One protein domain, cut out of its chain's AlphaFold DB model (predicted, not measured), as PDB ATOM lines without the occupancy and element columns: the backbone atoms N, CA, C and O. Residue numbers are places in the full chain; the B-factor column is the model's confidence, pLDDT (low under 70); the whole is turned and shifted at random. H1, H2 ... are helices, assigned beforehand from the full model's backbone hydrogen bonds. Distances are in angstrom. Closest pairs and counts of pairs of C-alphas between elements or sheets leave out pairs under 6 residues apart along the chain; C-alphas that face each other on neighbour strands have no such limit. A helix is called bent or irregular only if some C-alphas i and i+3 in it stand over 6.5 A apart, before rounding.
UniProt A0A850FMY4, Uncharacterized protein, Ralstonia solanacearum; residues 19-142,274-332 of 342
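This is residues 19 to 142 and 274 to 332 of the 342 residues of an uncharacterized protein of Ralstonia solanacearum (UniProt A0A850FMY4). A long helical hairpin, H2 and H3, spreads as an open V from a smaller group of helices, H5, H6 and H7, with the two sides meeting near H2's first residues and H3's last. H1 crosses H2 on the hairpin's side, H4 crosses near the base of the V, and H8 lies across H6 and H7; the free-standing residues 68 to 73 at the hairpin's turn and 19 to 25 of H1 stick out. The 183 printed residues hold eight named helices, H1 to H8 in chain order, and no named strand: the class is all helix. The whole is compact, with a radius of gyration of the C-alphas of 17.8 A and spans of 52 by 43 by 31 A.

H1, residues 19 to 37, begins with C-alpha 19 at (-2.172, 26.043, 60.394) and is 27.3 A long. H2 is residues 44 to 65, 31.9 A, and H3, the longest, residues 72 to 97, 37.9 A, ending with C-alpha 97 at (-23.098, 35.146, 34.634). H4 is residues 102 to 111, H5 residues 120 to 137, 25.9 A. After the cut come H6, residues 284 to 300, 23.6 A, H7, residues 305 to 316, and H8, residues 324 to 331, ending with C-alpha 331 at (-8.636, 33.102, 13.114). H8 is irregular, but only just: C-alphas 326 and 329 are 6.9 A apart.

H2, H3, H5, H6 and H7 form an up and down bundle, each running against the one before it. With residues 27 to 35 alone H1 touches H2, at a steep tilt of 67 degrees; the closest C-alphas, of Tyr 30 and Ile 51, are 5.6 A apart. H2 and H3 are a hairpin at a shallow tilt of 20 degrees, closest at the C-alphas of Leu 57 and Ala 85, 5.3 A. H2 touches H5 with residues 44 to 49 alone, closest at the C-alphas of Gly 45 and Phe 122, 3.9 A. H5 and H6 touch, closest at the C-alphas of Thr 131 and Leu 288, 6.7 A, at 35.1 degrees, only just steep. H7, the hub, touches H3, H4, H6 and H8; the closest C-alphas of H4 and H7, of Ala 105 and Ser 307, are 4.8 A apart. H8 is about perpendicular to H7, at 85 degrees. Every O i to N i+4 pair is within hydrogen-bond range in H2, H4, H6 and H7; the counts are 14 of 15 in H1, 19 of 22 in H3, 13 of 14 in H5 and 1 of 4 in H8, where 3 of 5 O i to N i+3 pairs are.

The C-alphas farthest apart, of Asn 70 and Pro 113, are 54.1 A apart. Residues 143 to 273 are not printed; C-alphas 142 and 274 are 9.0 A apart across the cut. Of the links printed whole, none is long. Mean pLDDT of the printed part is 87.3; it is under 70 in 18 residues, among them 67 to 76.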
ATOM      1  N   VAL A  19      -2.286  25.487  61.751       60.72
ATOM      2  CA  VAL A  19      -2.172  26.043  60.394       60.72
ATOM      3  C   VAL A  19      -3.124  25.328  59.432       60.72
ATOM      4  O   VAL A  19      -3.895  25.991  58.731       60.72
ATOM      5  N   VAL A  20      -3.177  23.992  59.443       63.31
ATOM      6  CA  VAL A  20      -4.101  23.195  58.611       63.31
ATOM      7  C   VAL A  20      -5.566  23.505  58.946       63.31
ATOM      8  O   VAL A  20      -6.401  23.664  58.045       63.31
ATOM      9  N   SER A  21      -5.896  23.681  60.229       71.38
ATOM     10  CA  SER A  21      -7.230  24.091  60.689       71.38
ATOM     11  C   SER A  21      -7.601  25.506  60.227       71.38
ATOM     12  O   SER A  21      -8.730  25.755  59.783       71.38
ATOM     13  N   ALA A  22      -6.663  26.453  60.287       66.94
ATOM     14  CA  ALA A  22      -6.865  27.829  59.839       66.94
ATOM     15  C   ALA A  22      -7.020  27.923  58.310       66.94
ATOM     16  O   ALA A  22      -7.912  28.629  57.821       66.94
ATOM     17  N   VAL A  23      -6.211  27.176  57.553       68.19
ATOM     18  CA  VAL A  23      -6.304  27.055  56.089       68.19
ATOM     19  C   VAL A  23      -7.645  26.438  55.691       68.19
ATOM     20  O   VAL A  23      -8.356  27.001  54.855       68.19
ATOM     21  N   SER A  24      -8.067  25.369  56.369       72.75
ATOM     22  CA  SER A  24      -9.355  24.705  56.131       72.75
ATOM     23  C   SER A  24     -10.552  25.620  56.415       72.75
ATOM     24  O   SER A  24     -11.480  25.716  55.605       72.75
ATOM     25  N   ARG A  25     -10.539  26.358  57.535       79.75
ATOM     26  CA  ARG A  25     -11.581  27.352  57.860       79.75
ATOM     27  C   ARG A  25     -11.639  28.471  56.819       79.75
ATOM     28  O   ARG A  25     -12.728  28.885  56.411       79.75
ATOM     29  N   ARG A  26     -10.477  28.941  56.362       78.69
ATOM     30  CA  ARG A  26     -10.362  29.992  55.345       78.69
ATOM     31  C   ARG A  26     -10.908  29.531  53.998       78.69
ATOM     32  O   ARG A  26     -11.713  30.248  53.406       78.69
ATOM     33  N   TYR A  27     -10.542  28.333  53.556       77.06
ATOM     34  CA  TYR A  27     -11.049  27.744  52.321       77.06
ATOM     35  C   TYR A  27     -12.581  27.629  52.344       77.06
ATOM     36  O   TYR A  27     -13.252  28.127  51.441       77.06
ATOM     37  N   ARG A  28     -13.158  27.114  53.442       84.31
ATOM     38  CA  ARG A  28     -14.622  27.041  53.625       84.31
ATOM     39  C   ARG A  28     -15.299  28.412  53.547       84.31
ATOM     40  O   ARG A  28     -16.377  28.528  52.967       84.31
ATOM     41  N   ARG A  29     -14.692  29.459  54.121       89.38
ATOM     42  CA  ARG A  29     -15.229  30.828  54.052       89.38
ATOM     43  C   ARG A  29     -15.306  31.320  52.608       89.38
ATOM     44  O   ARG A  29     -16.357  31.807  52.202       89.38
ATOM     45  N   TYR A  30     -14.223  31.196  51.847       90.69
ATOM     46  CA  TYR A  30     -14.199  31.658  50.458       90.69
ATOM     47  C   TYR A  30     -15.072  30.811  49.540       90.69
ATOM     48  O   TYR A  30     -15.709  31.366  48.653       90.69
ATOM     49  N   HIS A  31     -15.211  29.516  49.816       89.75
ATOM     50  CA  HIS A  31     -16.169  28.663  49.119       89.75
ATOM     51  C   HIS A  31     -17.617  29.134  49.326       89.75
ATOM     52  O   HIS A  31     -18.389  29.220  48.373       89.75
ATOM     53  N   LYS A  32     -17.995  29.511  50.559       91.50
ATOM     54  CA  LYS A  32     -19.322  30.092  50.839       91.50
ATOM     55  C   LYS A  32     -19.543  31.427  50.128       91.50
ATOM     56  O   LYS A  32     -20.666  31.718  49.739       91.50
ATOM     57  N   ILE A  33     -18.501  32.248  49.992       92.56
ATOM     58  CA  ILE A  33     -18.588  33.523  49.266       92.56
ATOM     59  C   ILE A  33     -18.729  33.261  47.763       92.56
ATOM     60  O   ILE A  33     -19.624  33.824  47.143       92.56
ATOM     61  N   ALA A  34     -17.918  32.365  47.192       91.94
ATOM     62  CA  ALA A  34     -17.991  31.995  45.781       91.94
ATOM     63  C   ALA A  34     -19.391  31.491  45.393       91.94
ATOM     64  O   ALA A  34     -19.949  31.959  44.406       91.94
ATOM     65  N   ALA A  35     -20.003  30.644  46.227       91.38
ATOM     66  CA  ALA A  35     -21.361  30.134  46.018       91.38
ATOM     67  C   ALA A  35     -22.460  31.217  46.008       91.38
ATOM     68  O   ALA A  35     -23.554  30.966  45.521       91.38
ATOM     69  N   ARG A  36     -22.201  32.420  46.544       93.38
ATOM     70  CA  ARG A  36     -23.138  33.559  46.469       93.38
ATOM     71  C   ARG A  36     -22.989  34.372  45.186       93.38
ATOM     72  O   ARG A  36     -23.898  35.117  44.840       93.38
ATOM     73  N   HIS A  37     -21.833  34.288  44.534       92.94
ATOM     74  CA  HIS A  37     -21.511  35.067  43.338       92.94
ATOM     75  C   HIS A  37     -21.620  34.255  42.049       92.94
ATOM     76  O   HIS A  37     -21.763  34.838  40.978       92.94
ATOM     77  N   LEU A  38     -21.526  32.930  42.138       95.25
ATOM     78  CA  LEU A  38     -21.608  32.029  41.000       95.25
ATOM     79  C   LEU A  38     -22.940  31.269  41.004       95.25
ATOM     80  O   LEU A  38     -23.447  30.938  42.075       95.25
ATOM     81  N   PRO A  39     -23.499  30.961  39.822       94.12
ATOM     82  CA  PRO A  39     -24.655  30.082  39.725       94.12
ATOM     83  C   PRO A  39     -24.301  28.656  40.170       94.12
ATOM     84  O   PRO A  39     -23.157  28.226  40.039       94.12
ATOM     85  N   GLU A  40     -25.298  27.888  40.615       92.81
ATOM     86  CA  GLU A  40     -25.108  26.517  41.130       92.81
ATOM     87  C   GLU A  40     -24.447  25.562  40.125       92.81
ATOM     88  O   GLU A  40     -23.771  24.614  40.510       92.81
ATOM     89  N   TRP A  41     -24.619  25.817  38.827       94.31
ATOM     90  CA  TRP A  41     -24.037  25.007  37.760       94.31
ATOM     91  C   TRP A  41     -22.593  25.384  37.402       94.31
ATOM     92  O   TRP A  41     -22.026  24.755  36.506       94.31
ATOM     93  N   ALA A  42     -22.017  26.422  38.018       94.19
ATOM     94  CA  ALA A  42     -20.683  26.906  37.675       94.19
ATOM     95  C   ALA A  42     -19.636  25.778  37.767       94.19
ATOM     96  O   ALA A  42     -19.643  25.016  38.737       94.19
ATOM     97  N   PRO A  43     -18.701  25.671  36.803       94.75
ATOM     98  CA  PRO A  43     -17.669  24.643  36.860       94.75
ATOM     99  C   PRO A  43     -16.814  24.746  38.129       94.75
ATOM    100  O   PRO A  43     -16.482  25.849  38.588       94.75
ATOM    101  N   SER A  44     -16.389  23.595  38.654       92.31
ATOM    102  CA  SER A  44     -15.479  23.491  39.805       92.31
ATOM    103  C   SER A  44     -14.218  24.324  39.607       92.31
ATOM    104  O   SER A  44     -13.834  25.078  40.500       92.31
ATOM    105  N   GLY A  45     -13.620  24.258  38.417       92.75
ATOM    106  CA  GLY A  45     -12.418  25.009  38.085       92.75
ATOM    107  C   GLY A  45     -12.596  26.524  38.152       92.75
ATOM    108  O   GLY A  45     -11.735  27.200  38.708       92.75
ATOM    109  N   VAL A  46     -13.730  27.063  37.683       95.31
ATOM    110  CA  VAL A  46     -14.021  28.509  37.792       95.31
ATOM    111  C   VAL A  46     -14.207  28.907  39.255       95.31
ATOM    112  O   VAL A  46     -13.674  29.924  39.697       95.31
ATOM    113  N   THR A  47     -14.912  28.077  40.030       95.12
ATOM    114  CA  THR A  47     -15.103  28.288  41.474       95.12
ATOM    115  C   THR A  47     -13.762  28.311  42.208       95.12
ATOM    116  O   THR A  47     -13.512  29.205  43.018       95.12
ATOM    117  N   LEU A  48     -12.864  27.376  41.886       93.12
ATOM    118  CA  LEU A  48     -11.520  27.322  42.453       93.12
ATOM    119  C   LEU A  48     -10.690  28.554  42.064       93.12
ATOM    120  O   LEU A  48     -10.058  29.158  42.931       93.12
ATOM    121  N   SER A  49     -10.730  28.974  40.795       94.81
ATOM    122  CA  SER A  49     -10.068  30.203  40.343       94.81
ATOM    123  C   SER A  49     -10.597  31.440  41.073       94.81
ATOM    124  O   SER A  49      -9.807  32.292  41.474       94.81
ATOM    125  N   LEU A  50     -11.910  31.530  41.316       96.19
ATOM    126  CA  LEU A  50     -12.520  32.636  42.061       96.19
ATOM    127  C   LEU A  50     -12.054  32.658  43.521       96.19
ATOM    128  O   LEU A  50     -11.701  33.717  44.041       96.19
ATOM    129  N   ILE A  51     -12.000  31.495  44.173       94.06
ATOM    130  CA  ILE A  51     -11.452  31.366  45.530       94.06
ATOM    131  C   ILE A  51      -9.993  31.838  45.567       94.06
ATOM    132  O   ILE A  51      -9.638  32.634  46.441       94.06
ATOM    133  N   GLN A  52      -9.169  31.418  44.602       93.00
ATOM    134  CA  GLN A  52      -7.771  31.840  44.513       93.00
ATOM    135  C   GLN A  52      -7.640  33.355  44.293       93.00
ATOM    136  O   GLN A  52      -6.836  34.005  44.960       93.00
ATOM    137  N   ALA A  53      -8.461  33.945  43.422       93.44
ATOM    138  CA  ALA A  53      -8.464  35.386  43.178       93.44
ATOM    139  C   ALA A  53      -8.853  36.187  44.436       93.44
ATOM    140  O   ALA A  53      -8.210  37.185  44.766       93.44
ATOM    141  N   MET A  54      -9.845  35.721  45.203       94.69
ATOM    142  CA  MET A  54     -10.230  36.341  46.478       94.69
ATOM    143  C   MET A  54      -9.135  36.238  47.550       94.69
ATOM    144  O   MET A  54      -8.951  37.171  48.340       94.69
ATOM    145  N   LEU A  55      -8.399  35.123  47.585       90.94
ATOM    146  CA  LEU A  55      -7.232  34.961  48.455       90.94
ATOM    147  C   LEU A  55      -6.103  35.918  48.056       90.94
ATOM    148  O   LEU A  55      -5.545  36.589  48.926       90.94
ATOM    149  N   ASN A  56      -5.827  36.049  46.757       89.81
ATOM    150  CA  ASN A  56      -4.837  36.989  46.237       89.81
ATOM    151  C   ASN A  56      -5.205  38.438  46.590       89.81
ATOM    152  O   ASN A  56      -4.373  39.157  47.138       89.81
ATOM    153  N   LEU A  57      -6.464  38.849  46.389       91.69
ATOM    154  CA  LEU A  57      -6.940  40.182  46.778       91.69
ATOM    155  C   LEU A  57      -6.742  40.448  48.277       91.69
ATOM    156  O   LEU A  57      -6.318  41.537  48.668       91.69
ATOM    157  N   ARG A  58      -7.024  39.460  49.136       89.69
ATOM    158  CA  ARG A  58      -6.743  39.577  50.574       89.69
ATOM    159  C   ARG A  58      -5.256  39.804  50.821       89.69
ATOM    160  O   ARG A  58      -4.928  40.694  51.597       89.69
ATOM    161  N   ASN A  59      -4.385  39.013  50.202       86.94
ATOM    162  CA  ASN A  59      -2.941  39.121  50.406       86.94
ATOM    163  C   ASN A  59      -2.421  40.494  49.963       86.94
ATOM    164  O   ASN A  59      -1.692  41.125  50.722       86.94
ATOM    165  N   VAL A  60      -2.890  41.015  48.823       85.88
ATOM    166  CA  VAL A  60      -2.569  42.376  48.356       85.88
ATOM    167  C   VAL A  60      -3.058  43.438  49.348       85.88
ATOM    168  O   VAL A  60      -2.316  44.360  49.681       85.88
ATOM    169  N   ARG A  61      -4.280  43.302  49.886       86.69
ATOM    170  CA  ARG A  61      -4.821  44.224  50.905       86.69
ATOM    171  C   ARG A  61      -4.052  44.163  52.226       86.69
ATOM    172  O   ARG A  61      -3.880  45.196  52.863       86.69
ATOM    173  N   CYS A  62      -3.621  42.978  52.648       84.69
ATOM    174  CA  CYS A  62      -2.782  42.806  53.832       84.69
ATOM    175  C   CYS A  62      -1.402  43.432  53.618       84.69
ATOM    176  O   CYS A  62      -0.971  44.198  54.469       84.69
ATOM    177  N   ALA A  63      -0.762  43.178  52.472       80.88
ATOM    178  CA  ALA A  63       0.520  43.779  52.121       80.88
ATOM    179  C   ALA A  63       0.436  45.310  52.129       80.88
ATOM    180  O   ALA A  63       1.242  45.950  52.789       80.88
ATOM    181  N   LYS A  64      -0.610  45.895  51.522       79.31
ATOM    182  CA  LYS A  64      -0.827  47.351  51.525       79.31
ATOM    183  C   LYS A  64      -0.895  47.955  52.935       79.31
ATOM    184  O   LYS A  64      -0.412  49.058  53.140       79.31
ATOM    185  N   ARG A  65      -1.504  47.259  53.901       76.81
ATOM    186  CA  ARG A  65      -1.611  47.746  55.292       76.81
ATOM    187  C   ARG A  65      -0.287  47.724  56.050       76.81
ATOM    188  O   ARG A  65      -0.175  48.422  57.047       76.81
ATOM    189  N   ASN A  66       0.668  46.914  55.606       72.75
ATOM    190  CA  ASN A  66       1.955  46.737  56.274       72.75
ATOM    191  C   ASN A  66       3.038  47.693  55.740       72.75
ATOM    192  O   ASN A  66       4.179  47.614  56.178       72.75
ATOM    193  N   ILE A  67       2.702  48.566  54.787       68.31
ATOM    194  CA  ILE A  67       3.636  49.519  54.177       68.31
ATOM    195  C   ILE A  67       3.557  50.828  54.952       68.31
ATOM    196  O   ILE A  67       2.477  51.398  55.101       68.31
ATOM    197  N   HIS A  68       4.702  51.291  55.448       59.88
ATOM    198  CA  HIS A  68       4.829  52.602  56.076       59.88
ATOM    199  C   HIS A  68       4.680  53.718  55.030       59.88
ATOM    200  O   HIS A  68       5.158  53.591  53.906       59.88
ATOM    201  N   GLU A  69       4.020  54.813  55.409       56.25
ATOM    202  CA  GLU A  69       3.499  55.877  54.530       56.25
ATOM    203  C   GLU A  69       4.542  56.659  53.699       56.25
ATOM    204  O   GLU A  69       4.153  57.502  52.900       56.25
ATOM    205  N   ASN A  70       5.842  56.365  53.810       54.16
ATOM    206  CA  ASN A  70       6.921  57.206  53.273       54.16
ATOM    207  C   ASN A  70       7.483  56.787  51.899       54.16
ATOM    208  O   ASN A  70       8.505  57.333  51.490       54.16
ATOM    209  N   ASP A  71       6.866  55.840  51.185       58.19
ATOM    210  CA  ASP A  71       7.374  55.374  49.885       58.19
ATOM    211  C   ASP A  71       6.313  55.459  48.769       58.19
ATOM    212  O   ASP A  71       5.521  54.537  48.539       58.19
ATOM    213  N   ASP A  72       6.290  56.606  48.082       58.44
ATOM    214  CA  ASP A  72       5.338  56.942  47.011       58.44
ATOM    215  C   ASP A  72       5.396  55.967  45.822       58.44
ATOM    216  O   ASP A  72       4.365  55.660  45.212       58.44
ATOM    217  N   GLY A  73       6.580  55.425  45.506       61.66
ATOM    218  CA  GLY A  73       6.744  54.447  44.426       61.66
ATOM    219  C   GLY A  73       6.017  53.136  44.728       61.66
ATOM    220  O   GLY A  73       5.322  52.576  43.875       61.66
ATOM    221  N   THR A  74       6.092  52.703  45.984       62.19
ATOM    222  CA  THR A  74       5.475  51.469  46.468       62.19
ATOM    223  C   THR A  74       3.942  51.590  46.523       62.19
ATOM    224  O   THR A  74       3.224  50.652  46.159       62.19
ATOM    225  N   GLN A  75       3.389  52.759  46.871       62.03
ATOM    226  CA  GLN A  75       1.931  52.961  46.902       62.03
ATOM    227  C   GLN A  75       1.257  52.806  45.525       62.03
ATOM    228  O   GLN A  75       0.173  52.209  45.441       62.03
ATOM    229  N   SER A  76       1.897  53.291  44.454       66.81
ATOM    230  CA  SER A  76       1.378  53.201  43.081       66.81
ATOM    231  C   SER A  76       1.241  51.744  42.616       66.81
ATOM    232  O   SER A  76       0.157  51.308  42.212       66.81
ATOM    233  N   THR A  77       2.288  50.935  42.798       75.62
ATOM    234  CA  THR A  77       2.302  49.514  42.411       75.62
ATOM    235  C   THR A  77       1.247  48.694  43.166       75.62
ATOM    236  O   THR A  77       0.568  47.841  42.589       75.62
ATOM    237  N   HIS A  78       1.022  48.973  44.455       77.25
ATOM    238  CA  HIS A  78      -0.020  48.280  45.220       77.25
ATOM    239  C   HIS A  78      -1.440  48.653  44.792       77.25
ATOM    240  O   HIS A  78      -2.331  47.796  44.822       77.25
ATOM    241  N   ALA A  79      -1.674  49.907  44.400       79.94
ATOM    242  CA  ALA A  79      -2.961  50.323  43.852       79.94
ATOM    243  C   ALA A  79      -3.267  49.589  42.535       79.94
ATOM    244  O   ALA A  79      -4.390  49.117  42.343       79.94
ATOM    245  N   GLU A  80      -2.267  49.413  41.670       83.00
ATOM    246  CA  GLU A  80      -2.389  48.633  40.434       83.00
ATOM    247  C   GLU A  80      -2.678  47.153  40.706       83.00
ATOM    248  O   GLU A  80      -3.627  46.598  40.145       83.00
ATOM    249  N   HIS A  81      -1.945  46.523  41.631       84.81
ATOM    250  CA  HIS A  81      -2.193  45.134  42.035       84.81
ATOM    251  C   HIS A  81      -3.600  44.926  42.607       84.81
ATOM    252  O   HIS A  81      -4.238  43.903  42.343       84.81
ATOM    253  N   LEU A  82      -4.108  45.892  43.378       87.81
ATOM    254  CA  LEU A  82      -5.456  45.828  43.935       87.81
ATOM    255  C   LEU A  82      -6.516  45.939  42.835       87.81
ATOM    256  O   LEU A  82      -7.425  45.110  42.789       87.81
ATOM    257  N   ARG A  83      -6.356  46.890  41.905       88.50
ATOM    258  CA  ARG A  83      -7.237  47.026  40.734       88.50
ATOM    259  C   ARG A  83      -7.240  45.763  39.878       88.50
ATOM    260  O   ARG A  83      -8.305  45.326  39.450       88.50
ATOM    261  N   TYR A  84      -6.074  45.157  39.655       87.69
ATOM    262  CA  TYR A  84      -5.956  43.906  38.910       87.69
ATOM    263  C   TYR A  84      -6.686  42.754  39.614       87.69
ATOM    264  O   TYR A  84      -7.479  42.052  38.990       87.69
ATOM    265  N   ALA A  85      -6.480  42.584  40.924       90.62
ATOM    266  CA  ALA A  85      -7.121  41.522  41.695       90.62
ATOM    267  C   ALA A  85      -8.654  41.675  41.769       90.62
ATOM    268  O   ALA A  85      -9.380  40.682  41.727       90.62
ATOM    269  N   GLU A  86      -9.168  42.905  41.845       93.56
ATOM    270  CA  GLU A  86     -10.612  43.174  41.800       93.56
ATOM    271  C   GLU A  86     -11.201  42.921  40.405       93.56
ATOM    272  O   GLU A  86     -12.249  42.278  40.285       93.56
ATOM    273  N   ALA A  87     -10.499  43.343  39.348       93.25
ATOM    274  CA  ALA A  87     -10.889  43.058  37.970       93.25
ATOM    275  C   ALA A  87     -10.919  41.547  37.681       93.25
ATOM    276  O   ALA A  87     -11.814  41.075  36.975       93.25
ATOM    277  N   GLU A  88      -9.993  40.783  38.266       94.50
ATOM    278  CA  GLU A  88      -9.937  39.325  38.145       94.50
ATOM    279  C   GLU A  88     -11.187  38.650  38.712       94.50
ATOM    280  O   GLU A  88     -11.801  37.811  38.051       94.50
ATOM    281  N   ILE A  89     -11.604  39.051  39.916       95.88
ATOM    282  CA  ILE A  89     -12.811  38.533  40.571       95.88
ATOM    283  C   ILE A  89     -14.050  38.841  39.728       95.88
ATOM    284  O   ILE A  89     -14.832  37.936  39.435       95.88
ATOM    285  N   ALA A  90     -14.215  40.098  39.300       95.94
ATOM    286  CA  ALA A  90     -15.357  40.507  38.481       95.94
ATOM    287  C   ALA A  90     -15.424  39.712  37.166       95.94
ATOM    288  O   ALA A  90     -16.486  39.240  36.760       95.94
ATOM    289  N   ARG A  91     -14.269  39.495  36.532       96.75
ATOM    290  CA  ARG A  91     -14.146  38.698  35.313       96.75
ATOM    291  C   ARG A  91     -14.537  37.237  35.531       96.75
ATOM    292  O   ARG A  91     -15.299  36.704  34.733       96.75
ATOM    293  N   LEU A  92     -14.058  36.600  36.598       97.12
ATOM    294  CA  LEU A  92     -14.397  35.206  36.918       97.12
ATOM    295  C   LEU A  92     -15.896  35.020  37.184       97.12
ATOM    296  O   LEU A  92     -16.466  34.013  36.776       97.12
ATOM    297  N   VAL A  93     -16.553  36.012  37.791       96.81
ATOM    298  CA  VAL A  93     -18.015  36.016  37.945       96.81
ATOM    299  C   VAL A  93     -18.715  36.150  36.589       96.81
ATOM    300  O   VAL A  93     -19.604  35.353  36.276       96.81
ATOM    301  N   ARG A  94     -18.286  37.094  35.736       96.81
ATOM    302  CA  ARG A  94     -18.839  37.252  34.376       96.81
ATOM    303  C   ARG A  94     -18.676  35.996  33.532       96.81
ATOM    304  O   ARG A  94     -19.593  35.645  32.797       96.81
ATOM    305  N   LEU A  95     -17.575  35.263  33.682       96.81
ATOM    306  CA  LEU A  95     -17.388  33.990  32.991       96.81
ATOM    307  C   LEU A  95     -18.500  32.968  33.292       96.81
ATOM    308  O   LEU A  95     -18.656  32.042  32.513       96.81
ATOM    309  N   CYS A  96     -19.314  33.124  34.337       95.75
ATOM    310  CA  CYS A  96     -20.508  32.296  34.541       95.75
ATOM    311  C   CYS A  96     -21.825  33.059  34.335       95.75
ATOM    312  O   CYS A  96     -22.812  32.454  33.930       95.75
ATOM    313  N   ALA A  97     -21.859  34.365  34.602       93.81
ATOM    314  CA  ALA A  97     -23.098  35.146  34.634       93.81
ATOM    315  C   ALA A  97     -23.369  36.000  33.378       93.81
ATOM    316  O   ALA A  97     -24.436  36.594  33.275       93.81
ATOM    317  N   TYR A  98     -22.426  36.088  32.436       94.75
ATOM    318  CA  TYR A  98     -22.487  37.045  31.322       94.75
ATOM    319  C   TYR A  98     -23.630  36.801  30.321       94.75
ATOM    320  O   TYR A  98     -24.213  37.748  29.805       94.75
ATOM    321  N   SER A  99     -23.948  35.542  30.016       92.88
ATOM    322  CA  SER A  99     -24.975  35.174  29.035       92.88
ATOM    323  C   SER A  99     -25.613  33.839  29.406       92.88
ATOM    324  O   SER A  99     -24.943  32.963  29.956       92.88
ATOM    325  N   ASN A 100     -26.882  33.648  29.037       91.00
ATOM    326  CA  ASN A 100     -27.597  32.380  29.213       91.00
ATOM    327  C   ASN A 100     -26.890  31.206  28.504       91.00
ATOM    328  O   ASN A 100     -26.962  30.066  28.959       91.00
ATOM    329  N   GLU A 101     -26.137  31.485  27.436       94.38
ATOM    330  CA  GLU A 101     -25.371  30.476  26.696       94.38
ATOM    331  C   GLU A 101     -24.067  30.058  27.405       94.38
ATOM    332  O   GLU A 101     -23.447  29.064  27.016       94.38
ATOM    333  N   MET A 102     -23.643  30.750  28.475       95.50
ATOM    334  CA  MET A 102     -22.410  30.402  29.201       95.50
ATOM    335  C   MET A 102     -22.467  28.995  29.791       95.50
ATOM    336  O   MET A 102     -21.475  28.269  29.738       95.50
ATOM    337  N   GLN A 103     -23.628  28.568  30.300       95.94
ATOM    338  CA  GLN A 103     -23.787  27.209  30.822       95.94
ATOM    339  C   GLN A 103     -23.522  26.163  29.735       95.94
ATOM    340  O   GLN A 103     -22.859  25.155  29.982       95.94
ATOM    341  N   LYS A 104     -24.005  26.411  28.515       95.19
ATOM    342  CA  LYS A 104     -23.773  25.535  27.367       95.19
ATOM    343  C   LYS A 104     -22.300  25.536  26.960       95.19
ATOM    344  O   LYS A 104     -21.739  24.461  26.775       95.19
ATOM    345  N   ALA A 105     -21.659  26.704  26.892       95.56
ATOM    346  CA  ALA A 105     -20.235  26.816  26.575       95.56
ATOM    347  C   ALA A 105     -19.360  26.029  27.565       95.56
ATOM    348  O   ALA A 105     -18.493  25.257  27.147       95.56
ATOM    349  N   TRP A 106     -19.627  26.172  28.866       95.94
ATOM    350  CA  TRP A 106     -18.911  25.449  29.915       95.94
ATOM    351  C   TRP A 106     -19.199  23.954  29.929       95.94
ATOM    352  O   TRP A 106     -18.277  23.170  30.156       95.94
ATOM    353  N   ARG A 107     -20.437  23.536  29.641       94.19
ATOM    354  CA  ARG A 107     -20.754  22.115  29.452       94.19
ATOM    355  C   ARG A 107     -19.943  21.527  28.305       94.19
ATOM    356  O   ARG A 107     -19.295  20.517  28.523       94.19
ATOM    357  N   THR A 108     -19.900  22.186  27.144       94.19
ATOM    358  CA  THR A 108     -19.086  21.744  25.998       94.19
ATOM    359  C   THR A 108     -17.615  21.586  26.375       94.19
ATOM    360  O   THR A 108     -17.004  20.573  26.060       94.19
ATOM    361  N   ILE A 109     -17.051  22.567  27.082       93.56
ATOM    362  CA  ILE A 109     -15.662  22.529  27.563       93.56
ATOM    363  C   ILE A 109     -15.430  21.353  28.521       93.56
ATOM    364  O   ILE A 109     -14.404  20.689  28.443       93.56
ATOM    365  N   SER A 110     -16.375  21.099  29.426       89.75
ATOM    366  CA  SER A 110     -16.205  20.112  30.497       89.75
ATOM    367  C   SER A 110     -16.432  18.673  30.032       89.75
ATOM    368  O   SER A 110     -15.885  17.752  30.628       89.75
ATOM    369  N   THR A 111     -17.255  18.458  29.002       88.81
ATOM    370  CA  THR A 111     -17.595  17.112  28.513       88.81
ATOM    371  C   THR A 111     -16.769  16.676  27.313       88.81
ATOM    372  O   THR A 111     -16.692  15.480  27.027       88.81
ATOM    373  N   MET A 112     -16.159  17.616  26.588       89.62
ATOM    374  CA  MET A 112     -15.360  17.275  25.423       89.62
ATOM    375  C   MET A 112     -14.019  16.640  25.838       89.62
ATOM    376  O   MET A 112     -13.359  17.159  26.741       89.62
ATOM    377  N   PRO A 113     -13.560  15.563  25.164       85.88
ATOM    378  CA  PRO A 113     -12.270  14.950  25.463       85.88
ATOM    379  C   PRO A 113     -11.114  15.948  25.322       85.88
ATOM    380  O   PRO A 113     -10.869  16.486  24.240       85.88
ATOM    381  N   ALA A 114     -10.402  16.181  26.422       84.38
ATOM    382  CA  ALA A 114      -9.260  17.082  26.504       84.38
ATOM    383  C   ALA A 114      -7.941  16.292  26.531       84.38
ATOM    384  O   ALA A 114      -7.828  15.259  27.189       84.38
ATOM    385  N   ARG A 115      -6.919  16.794  25.835       82.06
ATOM    386  CA  ARG A 115      -5.537  16.312  25.937       82.06
ATOM    387  C   ARG A 115      -4.831  17.037  27.083       82.06
ATOM    388  O   ARG A 115      -4.679  18.257  27.030       82.06
ATOM    389  N   GLY A 116      -4.352  16.282  28.071       67.69
ATOM    390  CA  GLY A 116      -3.643  16.795  29.252       67.69
ATOM    391  C   GLY A 116      -4.358  16.458  30.565       67.69
ATOM    392  O   GLY A 116      -5.528  16.091  30.557       67.69
ATOM    393  N   GLY A 117      -3.640  16.545  31.687       68.25
ATOM    394  CA  GLY A 117      -4.205  16.351  33.028       68.25
ATOM    395  C   GLY A 117      -4.684  17.666  33.655       68.25
ATOM    396  O   GLY A 117      -4.074  18.710  33.427       68.25
ATOM    397  N   GLY A 118      -5.750  17.609  34.462       79.12
ATOM    398  CA  GLY A 118      -6.274  18.738  35.247       79.12
ATOM    399  C   GLY A 118      -7.705  19.168  34.891       79.12
ATOM    400  O   GLY A 118      -8.289  18.690  33.923       79.12
ATOM    401  N   ASP A 119      -8.274  20.079  35.691       87.12
ATOM    402  CA  ASP A 119      -9.599  20.674  35.448       87.12
ATOM    403  C   ASP A 119      -9.514  21.661  34.257       87.12
ATOM    404  O   ASP A 119      -8.773  22.660  34.323       87.12
ATOM    405  N   PRO A 120     -10.240  21.419  33.145       89.31
ATOM    406  CA  PRO A 120     -10.131  22.268  31.965       89.31
ATOM    407  C   PRO A 120     -10.644  23.689  32.194       89.31
ATOM    408  O   PRO A 120     -10.107  24.632  31.611       89.31
ATOM    409  N   ALA A 121     -11.643  23.872  33.061       92.25
ATOM    410  CA  ALA A 121     -12.184  25.187  33.361       92.25
ATOM    411  C   ALA A 121     -11.185  26.030  34.160       92.25
ATOM    412  O   ALA A 121     -10.952  27.191  33.817       92.25
ATOM    413  N   PHE A 122     -10.507  25.424  35.139       91.69
ATOM    414  CA  PHE A 122      -9.411  26.076  35.861       91.69
ATOM    415  C   PHE A 122      -8.286  26.502  34.907       91.69
ATOM    416  O   PHE A 122      -7.789  27.631  34.957       91.69
ATOM    417  N   SER A 123      -7.923  25.609  33.985       91.38
ATOM    418  CA  SER A 123      -6.857  25.845  33.008       91.38
ATOM    419  C   SER A 123      -7.205  26.976  32.030       91.38
ATOM    420  O   SER A 123      -6.345  27.797  31.704       91.38
ATOM    421  N   ILE A 124      -8.472  27.079  31.611       93.88
ATOM    422  CA  ILE A 124      -8.975  28.193  30.791       93.88
ATOM    423  C   ILE A 124      -8.896  29.511  31.553       93.88
ATOM    424  O   ILE A 124      -8.373  30.484  31.011       93.88
ATOM    425  N   CYS A 125      -9.381  29.556  32.797       94.88
ATOM    426  CA  CYS A 125      -9.304  30.757  33.628       94.88
ATOM    427  C   CYS A 125      -7.851  31.229  33.763       94.88
ATOM    428  O   CYS A 125      -7.552  32.379  33.446       94.88
ATOM    429  N   SER A 126      -6.934  30.315  34.096       92.88
ATOM    430  CA  SER A 126      -5.497  30.597  34.165       92.88
ATOM    431  C   SER A 126      -4.939  31.122  32.835       92.88
ATOM    432  O   SER A 126      -4.232  32.133  32.801       92.88
ATOM    433  N   LYS A 127      -5.315  30.505  31.705       94.00
ATOM    434  CA  LYS A 127      -4.894  30.950  30.371       94.00
ATOM    435  C   LYS A 127      -5.401  32.356  30.042       94.00
ATOM    436  O   LYS A 127      -4.665  33.132  29.427       94.00
ATOM    437  N   ILE A 128      -6.622  32.699  30.447       96.12
ATOM    438  CA  ILE A 128      -7.205  34.034  30.276       96.12
ATOM    439  C   ILE A 128      -6.449  35.061  31.137       96.12
ATOM    440  O   ILE A 128      -6.069  36.111  30.617       96.12
ATOM    441  N   SER A 129      -6.159  34.779  32.415       92.62
ATOM    442  CA  SER A 129      -5.354  35.669  33.284       92.62
ATOM    443  C   SER A 129      -3.951  35.888  32.718       92.62
ATOM    444  O   SER A 129      -3.535  37.031  32.529       92.62
ATOM    445  N   SER A 130      -3.267  34.802  32.345       91.88
ATOM    446  CA  SER A 130      -1.932  34.845  31.741       91.88
ATOM    447  C   SER A 130      -1.913  35.639  30.433       91.88
ATOM    448  O   SER A 130      -1.024  36.458  30.221       91.88
ATOM    449  N   THR A 131      -2.920  35.462  29.567       93.19
ATOM    450  CA  THR A 131      -3.002  36.195  28.294       93.19
ATOM    451  C   THR A 131      -3.226  37.694  28.512       93.19
ATOM    452  O   THR A 131      -2.622  38.494  27.800       93.19
ATOM    453  N   LEU A 132      -4.055  38.095  29.487       92.56
ATOM    454  CA  LEU A 132      -4.232  39.516  29.809       92.56
ATOM    455  C   LEU A 132      -2.954  40.138  30.382       92.56
ATOM    456  O   LEU A 132      -2.597  41.236  29.964       92.56
ATOM    457  N   GLY A 133      -2.261  39.431  31.281       88.69
ATOM    458  CA  GLY A 133      -0.972  39.879  31.822       88.69
ATOM    459  C   GLY A 133       0.051  40.094  30.707       88.69
ATOM    460  O   GLY A 133       0.524  41.207  30.512       88.69
ATOM    461  N   GLN A 134       0.257  39.071  29.869       88.44
ATOM    462  CA  GLN A 134       1.156  39.155  28.714       88.44
ATOM    463  C   GLN A 134       0.812  40.327  27.788       88.44
ATOM    464  O   GLN A 134       1.708  41.000  27.295       88.44
ATOM    465  N   PHE A 135      -0.472  40.592  27.531       89.62
ATOM    466  CA  PHE A 135      -0.872  41.717  26.684       89.62
ATOM    467  C   PHE A 135      -0.482  43.084  27.271       89.62
ATOM    468  O   PHE A 135      -0.181  44.010  26.511       89.62
ATOM    469  N   GLY A 136      -0.472  43.217  28.601       83.75
ATOM    470  CA  GLY A 136       0.018  44.402  29.305       83.75
ATOM    471  C   GLY A 136       1.446  44.758  28.891       83.75
ATOM    472  O   GLY A 136       1.684  45.895  28.473       83.75
ATOM    473  N   ASP A 137       2.315  43.748  28.883       83.25
ATOM    474  CA  ASP A 137       3.766  43.863  28.671       83.25
ATOM    475  C   ASP A 137       4.171  43.938  27.191       83.25
ATOM    476  O   ASP A 137       5.302  44.294  26.848       83.25
ATOM    477  N   LEU A 138       3.264  43.589  26.274       83.56
ATOM    478  CA  LEU A 138       3.583  43.579  24.852       83.56
ATOM    479  C   LEU A 138       3.752  45.002  24.295       83.56
ATOM    480  O   LEU A 138       2.901  45.873  24.513       83.56
ATOM    481  N   PRO A 139       4.788  45.244  23.467       77.38
ATOM    482  CA  PRO A 139       4.955  46.525  22.801       77.38
ATOM    483  C   PRO A 139       3.810  46.760  21.807       77.38
ATOM    484  O   PRO A 139       3.690  46.075  20.791       77.38
ATOM    485  N   LYS A 140       2.991  47.783  22.068       79.50
ATOM    486  CA  LYS A 140       1.821  48.175  21.251       79.50
ATOM    487  C   LYS A 140       2.188  49.119  20.096       79.50
ATOM    488  O   LYS A 140       1.432  50.020  19.744       79.50
ATOM    489  N   ARG A 141       3.383  48.953  19.525       77.19
ATOM    490  CA  ARG A 141       3.919  49.835  18.474       77.19
ATOM    491  C   ARG A 141       3.463  49.374  17.092       77.19
ATOM    492  O   ARG A 141       3.372  48.175  16.835       77.19
ATOM    493  N   LEU A 142       3.249  50.323  16.181       79.75
ATOM    494  CA  LEU A 142       3.007  50.009  14.769       79.75
ATOM    495  C   LEU A 142       4.250  49.342  14.146       79.75
ATOM    496  O   LEU A 142       5.370  49.708  14.514       79.75
ATOM    497  N   ILE A 274       0.955  41.605  18.305       80.25
ATOM    498  CA  ILE A 274      -0.322  42.300  18.122       80.25
ATOM    499  C   ILE A 274      -0.427  42.730  16.654       80.25
ATOM    500  O   ILE A 274       0.278  43.634  16.223       80.25
ATOM    501  N   LEU A 275      -1.305  42.091  15.875       71.75
ATOM    502  CA  LEU A 275      -1.435  42.369  14.433       71.75
ATOM    503  C   LEU A 275      -2.152  43.686  14.115       71.75
ATOM    504  O   LEU A 275      -2.066  44.163  12.990       71.75
ATOM    505  N   GLN A 276      -2.891  44.248  15.072       72.81
ATOM    506  CA  GLN A 276      -3.690  45.462  14.870       72.81
ATOM    507  C   GLN A 276      -3.458  46.472  16.006       72.81
ATOM    508  O   GLN A 276      -4.385  46.765  16.764       72.81
ATOM    509  N   PRO A 277      -2.219  46.974  16.174       69.31
ATOM    510  CA  PRO A 277      -1.941  48.022  17.147       69.31
ATOM    511  C   PRO A 277      -2.651  49.321  16.725       69.31
ATOM    512  O   PRO A 277      -2.724  49.630  15.536       69.31
ATOM    513  N   GLY A 278      -3.191  50.072  17.692       67.94
ATOM    514  CA  GLY A 278      -3.899  51.341  17.449       67.94
ATOM    515  C   GLY A 278      -5.429  51.259  17.398       67.94
ATOM    516  O   GLY A 278      -6.083  52.280  17.203       67.94
ATOM    517  N   ARG A 279      -6.026  50.077  17.602       77.25
ATOM    518  CA  ARG A 279      -7.464  49.976  17.895       77.25
ATOM    519  C   ARG A 279      -7.807  50.609  19.255       77.25
ATOM    520  O   ARG A 279      -6.922  50.670  20.108       77.25
ATOM    521  N   PRO A 280      -9.079  50.986  19.504       79.69
ATOM    522  CA  PRO A 280      -9.516  51.470  20.817       79.69
ATOM    523  C   PRO A 280      -9.201  50.494  21.962       79.69
ATOM    524  O   PRO A 280      -8.845  50.916  23.054       79.69
ATOM    525  N   ASP A 281      -9.259  49.187  21.694       80.56
ATOM    526  CA  ASP A 281      -8.905  48.116  22.635       80.56
ATOM    527  C   ASP A 281      -7.408  47.740  22.600       80.56
ATOM    528  O   ASP A 281      -6.997  46.725  23.160       80.56
ATOM    529  N   GLY A 282      -6.581  48.489  21.864       81.25
ATOM    530  CA  GLY A 282      -5.167  48.188  21.634       81.25
ATOM    531  C   GLY A 282      -4.906  46.884  20.866       81.25
ATOM    532  O   GLY A 282      -3.758  46.446  20.799       81.25
ATOM    533  N   GLY A 283      -5.938  46.244  20.302       88.12
ATOM    534  CA  GLY A 283      -5.849  44.912  19.705       88.12
ATOM    535  C   GLY A 283      -5.969  43.764  20.716       88.12
ATOM    536  O   GLY A 283      -5.588  42.633  20.392       88.12
ATOM    537  N   LEU A 284      -6.493  44.025  21.918       91.06
ATOM    538  CA  LEU A 284      -6.692  43.024  22.964       91.06
ATOM    539  C   LEU A 284      -7.677  41.929  22.546       91.06
ATOM    540  O   LEU A 284      -7.368  40.745  22.691       91.06
ATOM    541  N   GLN A 285      -8.829  42.289  21.979       93.00
ATOM    542  CA  GLN A 285      -9.840  41.329  21.536       93.00
ATOM    543  C   GLN A 285      -9.279  40.318  20.522       93.00
ATOM    544  O   GLN A 285      -9.343  39.113  20.790       93.00
ATOM    545  N   PRO A 286      -8.670  40.730  19.390       91.06
ATOM    546  CA  PRO A 286      -8.089  39.775  18.450       91.06
ATOM    547  C   PRO A 286      -6.887  39.013  19.023       91.06
ATOM    548  O   PRO A 286      -6.583  37.915  18.553       91.06
ATOM    549  N   PHE A 287      -6.165  39.559  20.004       91.81
ATOM    550  CA  PHE A 287      -5.094  38.836  20.691       91.81
ATOM    551  C   PHE A 287      -5.649  37.711  21.578       91.81
ATOM    552  O   PHE A 287      -5.210  36.565  21.457       91.81
ATOM    553  N   LEU A 288      -6.665  38.009  22.392       94.31
ATOM    554  CA  LEU A 288      -7.313  37.044  23.275       94.31
ATOM    555  C   LEU A 288      -8.009  35.928  22.482       94.31
ATOM    556  O   LEU A 288      -7.797  34.756  22.785       94.31
ATOM    557  N   ILE A 289      -8.740  36.273  21.412       95.00
ATOM    558  CA  ILE A 289      -9.376  35.299  20.504       95.00
ATOM    559  C   ILE A 289      -8.344  34.307  19.959       95.00
ATOM    560  O   ILE A 289      -8.543  33.096  20.042       95.00
ATOM    561  N   ARG A 290      -7.222  34.802  19.419       92.88
ATOM    562  CA  ARG A 290      -6.174  33.945  18.840       92.88
ATOM    563  C   ARG A 290      -5.495  33.083  19.901       92.88
ATOM    564  O   ARG A 290      -5.285  31.895  19.667       92.88
ATOM    565  N   SER A 291      -5.186  33.660  21.063       93.75
ATOM    566  CA  SER A 291      -4.559  32.944  22.182       93.75
ATOM    567  C   SER A 291      -5.442  31.794  22.678       93.75
ATOM    568  O   SER A 291      -4.971  30.660  22.784       93.75
ATOM    569  N   LEU A 292      -6.731  32.060  22.914       95.50
ATOM    570  CA  LEU A 292      -7.679  31.053  23.387       95.50
ATOM    571  C   LEU A 292      -7.999  30.020  22.312       95.50
ATOM    572  O   LEU A 292      -7.943  28.834  22.600       95.50
ATOM    573  N   SER A 293      -8.246  30.429  21.068       94.94
ATOM    574  CA  SER A 293      -8.513  29.493  19.969       94.94
ATOM    575  C   SER A 293      -7.349  28.524  19.739       94.94
ATOM    576  O   SER A 293      -7.562  27.320  19.599       94.94
ATOM    577  N   ASN A 294      -6.102  29.011  19.765       92.62
ATOM    578  CA  ASN A 294      -4.921  28.152  19.643       92.62
ATOM    579  C   ASN A 294      -4.780  27.192  20.828       92.62
ATOM    580  O   ASN A 294      -4.421  26.029  20.645       92.62
ATOM    581  N   TRP A 295      -5.084  27.660  22.038       92.62
ATOM    582  CA  TRP A 295      -5.061  26.826  23.234       92.62
ATOM    583  C   TRP A 295      -6.149  25.741  23.195       92.62
ATOM    584  O   TRP A 295      -5.847  24.569  23.412       92.62
ATOM    585  N   MET A 296      -7.376  26.097  22.799       92.88
ATOM    586  CA  MET A 296      -8.481  25.152  22.609       92.88
ATOM    587  C   MET A 296      -8.136  24.102  21.549       92.88
ATOM    588  O   MET A 296      -8.290  22.912  21.805       92.88
ATOM    589  N   LYS A 297      -7.561  24.508  20.405       92.56
ATOM    590  CA  LYS A 297      -7.072  23.571  19.375       92.56
ATOM    591  C   LYS A 297      -6.057  22.578  19.927       92.56
ATOM    592  O   LYS A 297      -6.121  21.400  19.592       92.56
ATOM    593  N   ARG A 298      -5.122  23.037  20.765       89.69
ATOM    594  CA  ARG A 298      -4.085  22.176  21.351       89.69
ATOM    595  C   ARG A 298      -4.678  21.108  22.270       89.69
ATOM    596  O   ARG A 298      -4.190  19.982  22.273       89.69
ATOM    597  N   ILE A 299      -5.708  21.461  23.033       90.69
ATOM    598  CA  ILE A 299      -6.281  20.588  24.062       90.69
ATOM    599  C   ILE A 299      -7.390  19.708  23.498       90.69
ATOM    600  O   ILE A 299      -7.361  18.499  23.689       90.69
ATOM    601  N   TYR A 300      -8.331  20.281  22.760       91.38
ATOM    602  CA  TYR A 300      -9.515  19.576  22.265       91.38
ATOM    603  C   TYR A 300      -9.377  19.103  20.813       91.38
ATOM    604  O   TYR A 300     -10.300  18.516  20.258       91.38
ATOM    605  N   GLY A 301      -8.259  19.408  20.144       89.31
ATOM    606  CA  GLY A 301      -8.075  19.160  18.709       89.31
ATOM    607  C   GLY A 301      -8.826  20.145  17.802       89.31
ATOM    608  O   GLY A 301      -8.653  20.109  16.586       89.31
ATOM    609  N   GLN A 302      -9.632  21.050  18.366       91.19
ATOM    610  CA  GLN A 302     -10.428  22.032  17.629       91.19
ATOM    611  C   GLN A 302     -10.598  23.341  18.420       91.19
ATOM    612  O   GLN A 302     -10.473  23.336  19.642       91.19
ATOM    613  N   PRO A 303     -10.880  24.480  17.759       87.69
ATOM    614  CA  PRO A 303     -10.866  25.790  18.415       87.69
ATOM    615  C   PRO A 303     -12.031  26.080  19.358       87.69
ATOM    616  O   PRO A 303     -11.907  27.017  20.137       87.69
ATOM    617  N   LEU A 304     -13.137  25.329  19.283       93.62
ATOM    618  CA  LEU A 304     -14.370  25.611  20.032       93.62
ATOM    619  C   LEU A 304     -14.850  27.061  19.852       93.62
ATOM    620  O   LEU A 304     -15.035  27.786  20.826       93.62
ATOM    621  N   ASP A 305     -15.024  27.484  18.593       94.00
ATOM    622  CA  ASP A 305     -15.262  28.887  18.223       94.00
ATOM    623  C   ASP A 305     -16.388  29.560  19.033       94.00
ATOM    624  O   ASP A 305     -16.199  30.675  19.511       94.00
ATOM    625  N   ASP A 306     -17.529  28.887  19.226       94.75
ATOM    626  CA  ASP A 306     -18.665  29.432  19.989       94.75
ATOM    627  C   ASP A 306     -18.290  29.696  21.455       94.75
ATOM    628  O   ASP A 306     -18.537  30.777  21.992       94.75
ATOM    629  N   SER A 307     -17.624  28.729  22.098       96.06
ATOM    630  CA  SER A 307     -17.146  28.876  23.473       96.06
ATOM    631  C   SER A 307     -16.078  29.964  23.575       96.06
ATOM    632  O   SER A 307     -16.108  30.760  24.507       96.06
ATOM    633  N   VAL A 308     -15.150  30.045  22.616       96.94
ATOM    634  CA  VAL A 308     -14.129  31.105  22.583       96.94
ATOM    635  C   VAL A 308     -14.774  32.481  22.451       96.94
ATOM    636  O   VAL A 308     -14.377  33.394  23.170       96.94
ATOM    637  N   ALA A 309     -15.767  32.635  21.574       96.81
ATOM    638  CA  ALA A 309     -16.462  33.901  21.380       96.81
ATOM    639  C   ALA A 309     -17.132  34.372  22.682       96.81
ATOM    640  O   ALA A 309     -16.892  35.496  23.125       96.81
ATOM    641  N   LEU A 310     -17.856  33.475  23.356       97.19
ATOM    642  CA  LEU A 310     -18.512  33.751  24.633       97.19
ATOM    643  C   LEU A 310     -17.522  34.065  25.767       97.19
ATOM    644  O   LEU A 310     -17.703  35.046  26.489       97.19
ATOM    645  N   LEU A 311     -16.445  33.283  25.898       97.69
ATOM    646  CA  LEU A 311     -15.406  33.514  26.909       97.69
ATOM    647  C   LEU A 311     -14.710  34.866  26.710       97.69
ATOM    648  O   LEU A 311     -14.448  35.569  27.686       97.69
ATOM    649  N   VAL A 312     -14.420  35.247  25.462       97.19
ATOM    650  CA  VAL A 312     -13.823  36.551  25.131       97.19
ATOM    651  C   VAL A 312     -14.787  37.683  25.466       97.19
ATOM    652  O   VAL A 312     -14.371  38.645  26.107       97.19
ATOM    653  N   SER A 313     -16.061  37.561  25.092       97.44
ATOM    654  CA  SER A 313     -17.076  38.570  25.404       97.44
ATOM    655  C   SER A 313     -17.243  38.796  26.900       97.44
ATOM    656  O   SER A 313     -17.185  39.938  27.348       97.44
ATOM    657  N   ALA A 314     -17.347  37.720  27.679       97.19
ATOM    658  CA  ALA A 314     -17.429  37.795  29.135       97.19
ATOM    659  C   ALA A 314     -16.143  38.362  29.768       97.19
ATOM    660  O   ALA A 314     -16.188  39.105  30.753       97.19
ATOM    661  N   THR A 315     -14.983  38.031  29.190       97.00
ATOM    662  CA  THR A 315     -13.681  38.527  29.656       97.00
ATOM    663  C   THR A 315     -13.550  40.034  29.480       97.00
ATOM    664  O   THR A 315     -13.074  40.709  30.393       97.00
ATOM    665  N   LEU A 316     -13.958  40.541  28.316       95.12
ATOM    666  CA  LEU A 316     -13.828  41.947  27.932       95.12
ATOM    667  C   LEU A 316     -15.047  42.797  28.299       95.12
ATOM    668  O   LEU A 316     -15.033  43.992  28.030       95.12
ATOM    669  N   ASP A 317     -16.064  42.188  28.912       95.19
ATOM    670  CA  ASP A 317     -17.309  42.847  29.313       95.19
ATOM    671  C   ASP A 317     -17.995  43.560  28.136       95.19
ATOM    672  O   ASP A 317     -18.362  44.733  28.198       95.19
ATOM    673  N   LEU A 318     -18.091  42.855  27.002       94.69
ATOM    674  CA  LEU A 318     -18.700  43.413  25.794       94.69
ATOM    675  C   LEU A 318     -20.216  43.580  25.993       94.69
ATOM    676  O   LEU A 318     -20.835  42.725  26.622       94.69
ATOM    677  N   PRO A 319     -20.854  44.612  25.420       92.12
ATOM    678  CA  PRO A 319     -22.300  44.803  25.560       92.12
ATOM    679  C   PRO A 319     -23.103  43.672  24.904       92.12
ATOM    680  O   PRO A 319     -24.163  43.298  25.396       92.12
ATOM    681  N   GLU A 320     -22.575  43.100  23.819       92.88
ATOM    682  CA  GLU A 320     -23.189  41.991  23.096       92.88
ATOM    683  C   GLU A 320     -22.216  40.805  22.974       92.88
ATOM    684  O   GLU A 320     -21.018  41.004  22.709       92.88
ATOM    685  N   PRO A 321     -22.705  39.560  23.134       94.12
ATOM    686  CA  PRO A 321     -21.891  38.375  22.925       94.12
ATOM    687  C   PRO A 321     -21.403  38.275  21.479       94.12
ATOM    688  O   PRO A 321     -22.168  38.411  20.525       94.12
ATOM    689  N   LEU A 322     -20.120  37.967  21.308       94.81
ATOM    690  CA  LEU A 322     -19.548  37.663  20.010       94.81
ATOM    691  C   LEU A 322     -20.100  36.322  19.533       94.81
ATOM    692  O   LEU A 322     -20.234  35.371  20.306       94.81
ATOM    693  N   THR A 323     -20.349  36.233  18.234       94.00
ATOM    694  CA  THR A 323     -20.681  34.977  17.566       94.00
ATOM    695  C   THR A 323     -19.430  34.323  16.987       94.00
ATOM    696  O   THR A 323     -18.377  34.952  16.818       94.00
ATOM    697  N   ARG A 324     -19.550  33.050  16.606       90.94
ATOM    698  CA  ARG A 324     -18.521  32.339  15.842       90.94
ATOM    699  C   ARG A 324     -18.114  33.087  14.573       90.94
ATOM    700  O   ARG A 324     -16.933  33.163  14.234       90.94
ATOM    701  N   GLU A 325     -19.079  33.666  13.875       91.94
ATOM    702  CA  GLU A 325     -18.883  34.444  12.656       91.94
ATOM    703  C   GLU A 325     -18.071  35.709  12.933       91.94
ATOM    704  O   GLU A 325     -17.192  36.044  12.139       91.94
ATOM    705  N   ALA A 326     -18.293  36.355  14.082       91.88
ATOM    706  CA  ALA A 326     -17.565  37.550  14.490       91.88
ATOM    707  C   ALA A 326     -16.086  37.270  14.806       91.88
ATOM    708  O   ALA A 326     -15.237  38.136  14.578       91.88
ATOM    709  N   ILE A 327     -15.747  36.070  15.298       92.12
ATOM    710  CA  ILE A 327     -14.355  35.738  15.642       92.12
ATOM    711  C   ILE A 327     -13.546  35.154  14.475       92.12
ATOM    712  O   ILE A 327     -12.324  35.312  14.434       92.12
ATOM    713  N   ARG A 328     -14.203  34.524  13.489       88.62
ATOM    714  CA  ARG A 328     -13.563  33.892  12.315       88.62
ATOM    715  C   ARG A 328     -12.556  34.779  11.561       88.62
ATOM    716  O   ARG A 328     -11.503  34.249  11.193       88.62
ATOM    717  N   PRO A 329     -12.804  36.084  11.321       87.75
ATOM    718  CA  PRO A 329     -11.842  36.960  10.648       87.75
ATOM    719  C   PRO A 329     -10.484  37.039  11.354       87.75
ATOM    720  O   PRO A 329      -9.467  37.212  10.692       87.75
ATOM    721  N   TYR A 330     -10.453  36.866  12.678       86.19
ATOM    722  CA  TYR A 330      -9.223  36.901  13.472       86.19
ATOM    723  C   TYR A 330      -8.491  35.553  13.513       86.19
ATOM    724  O   TYR A 330      -7.328  35.498  13.911       86.19
ATOM    725  N   LEU A 331      -9.166  34.469  13.117       82.94
ATOM    726  CA  LEU A 331      -8.636  33.102  13.114       82.94
ATOM    727  C   LEU A 331      -8.082  32.680  11.753       82.94
ATOM    728  O   LEU A 331      -7.227  31.795  11.686       82.94
ATOM    729  N   LYS A 332      -8.555  33.299  10.666       72.00
ATOM    730  CA  LYS A 332      -7.947  33.130   9.348       72.00
ATOM    731  C   LYS A 332      -6.581  33.804   9.378       72.00
ATOM    732  O   LYS A 332      -6.494  35.029   9.369       72.00
TER     733      LYS A 332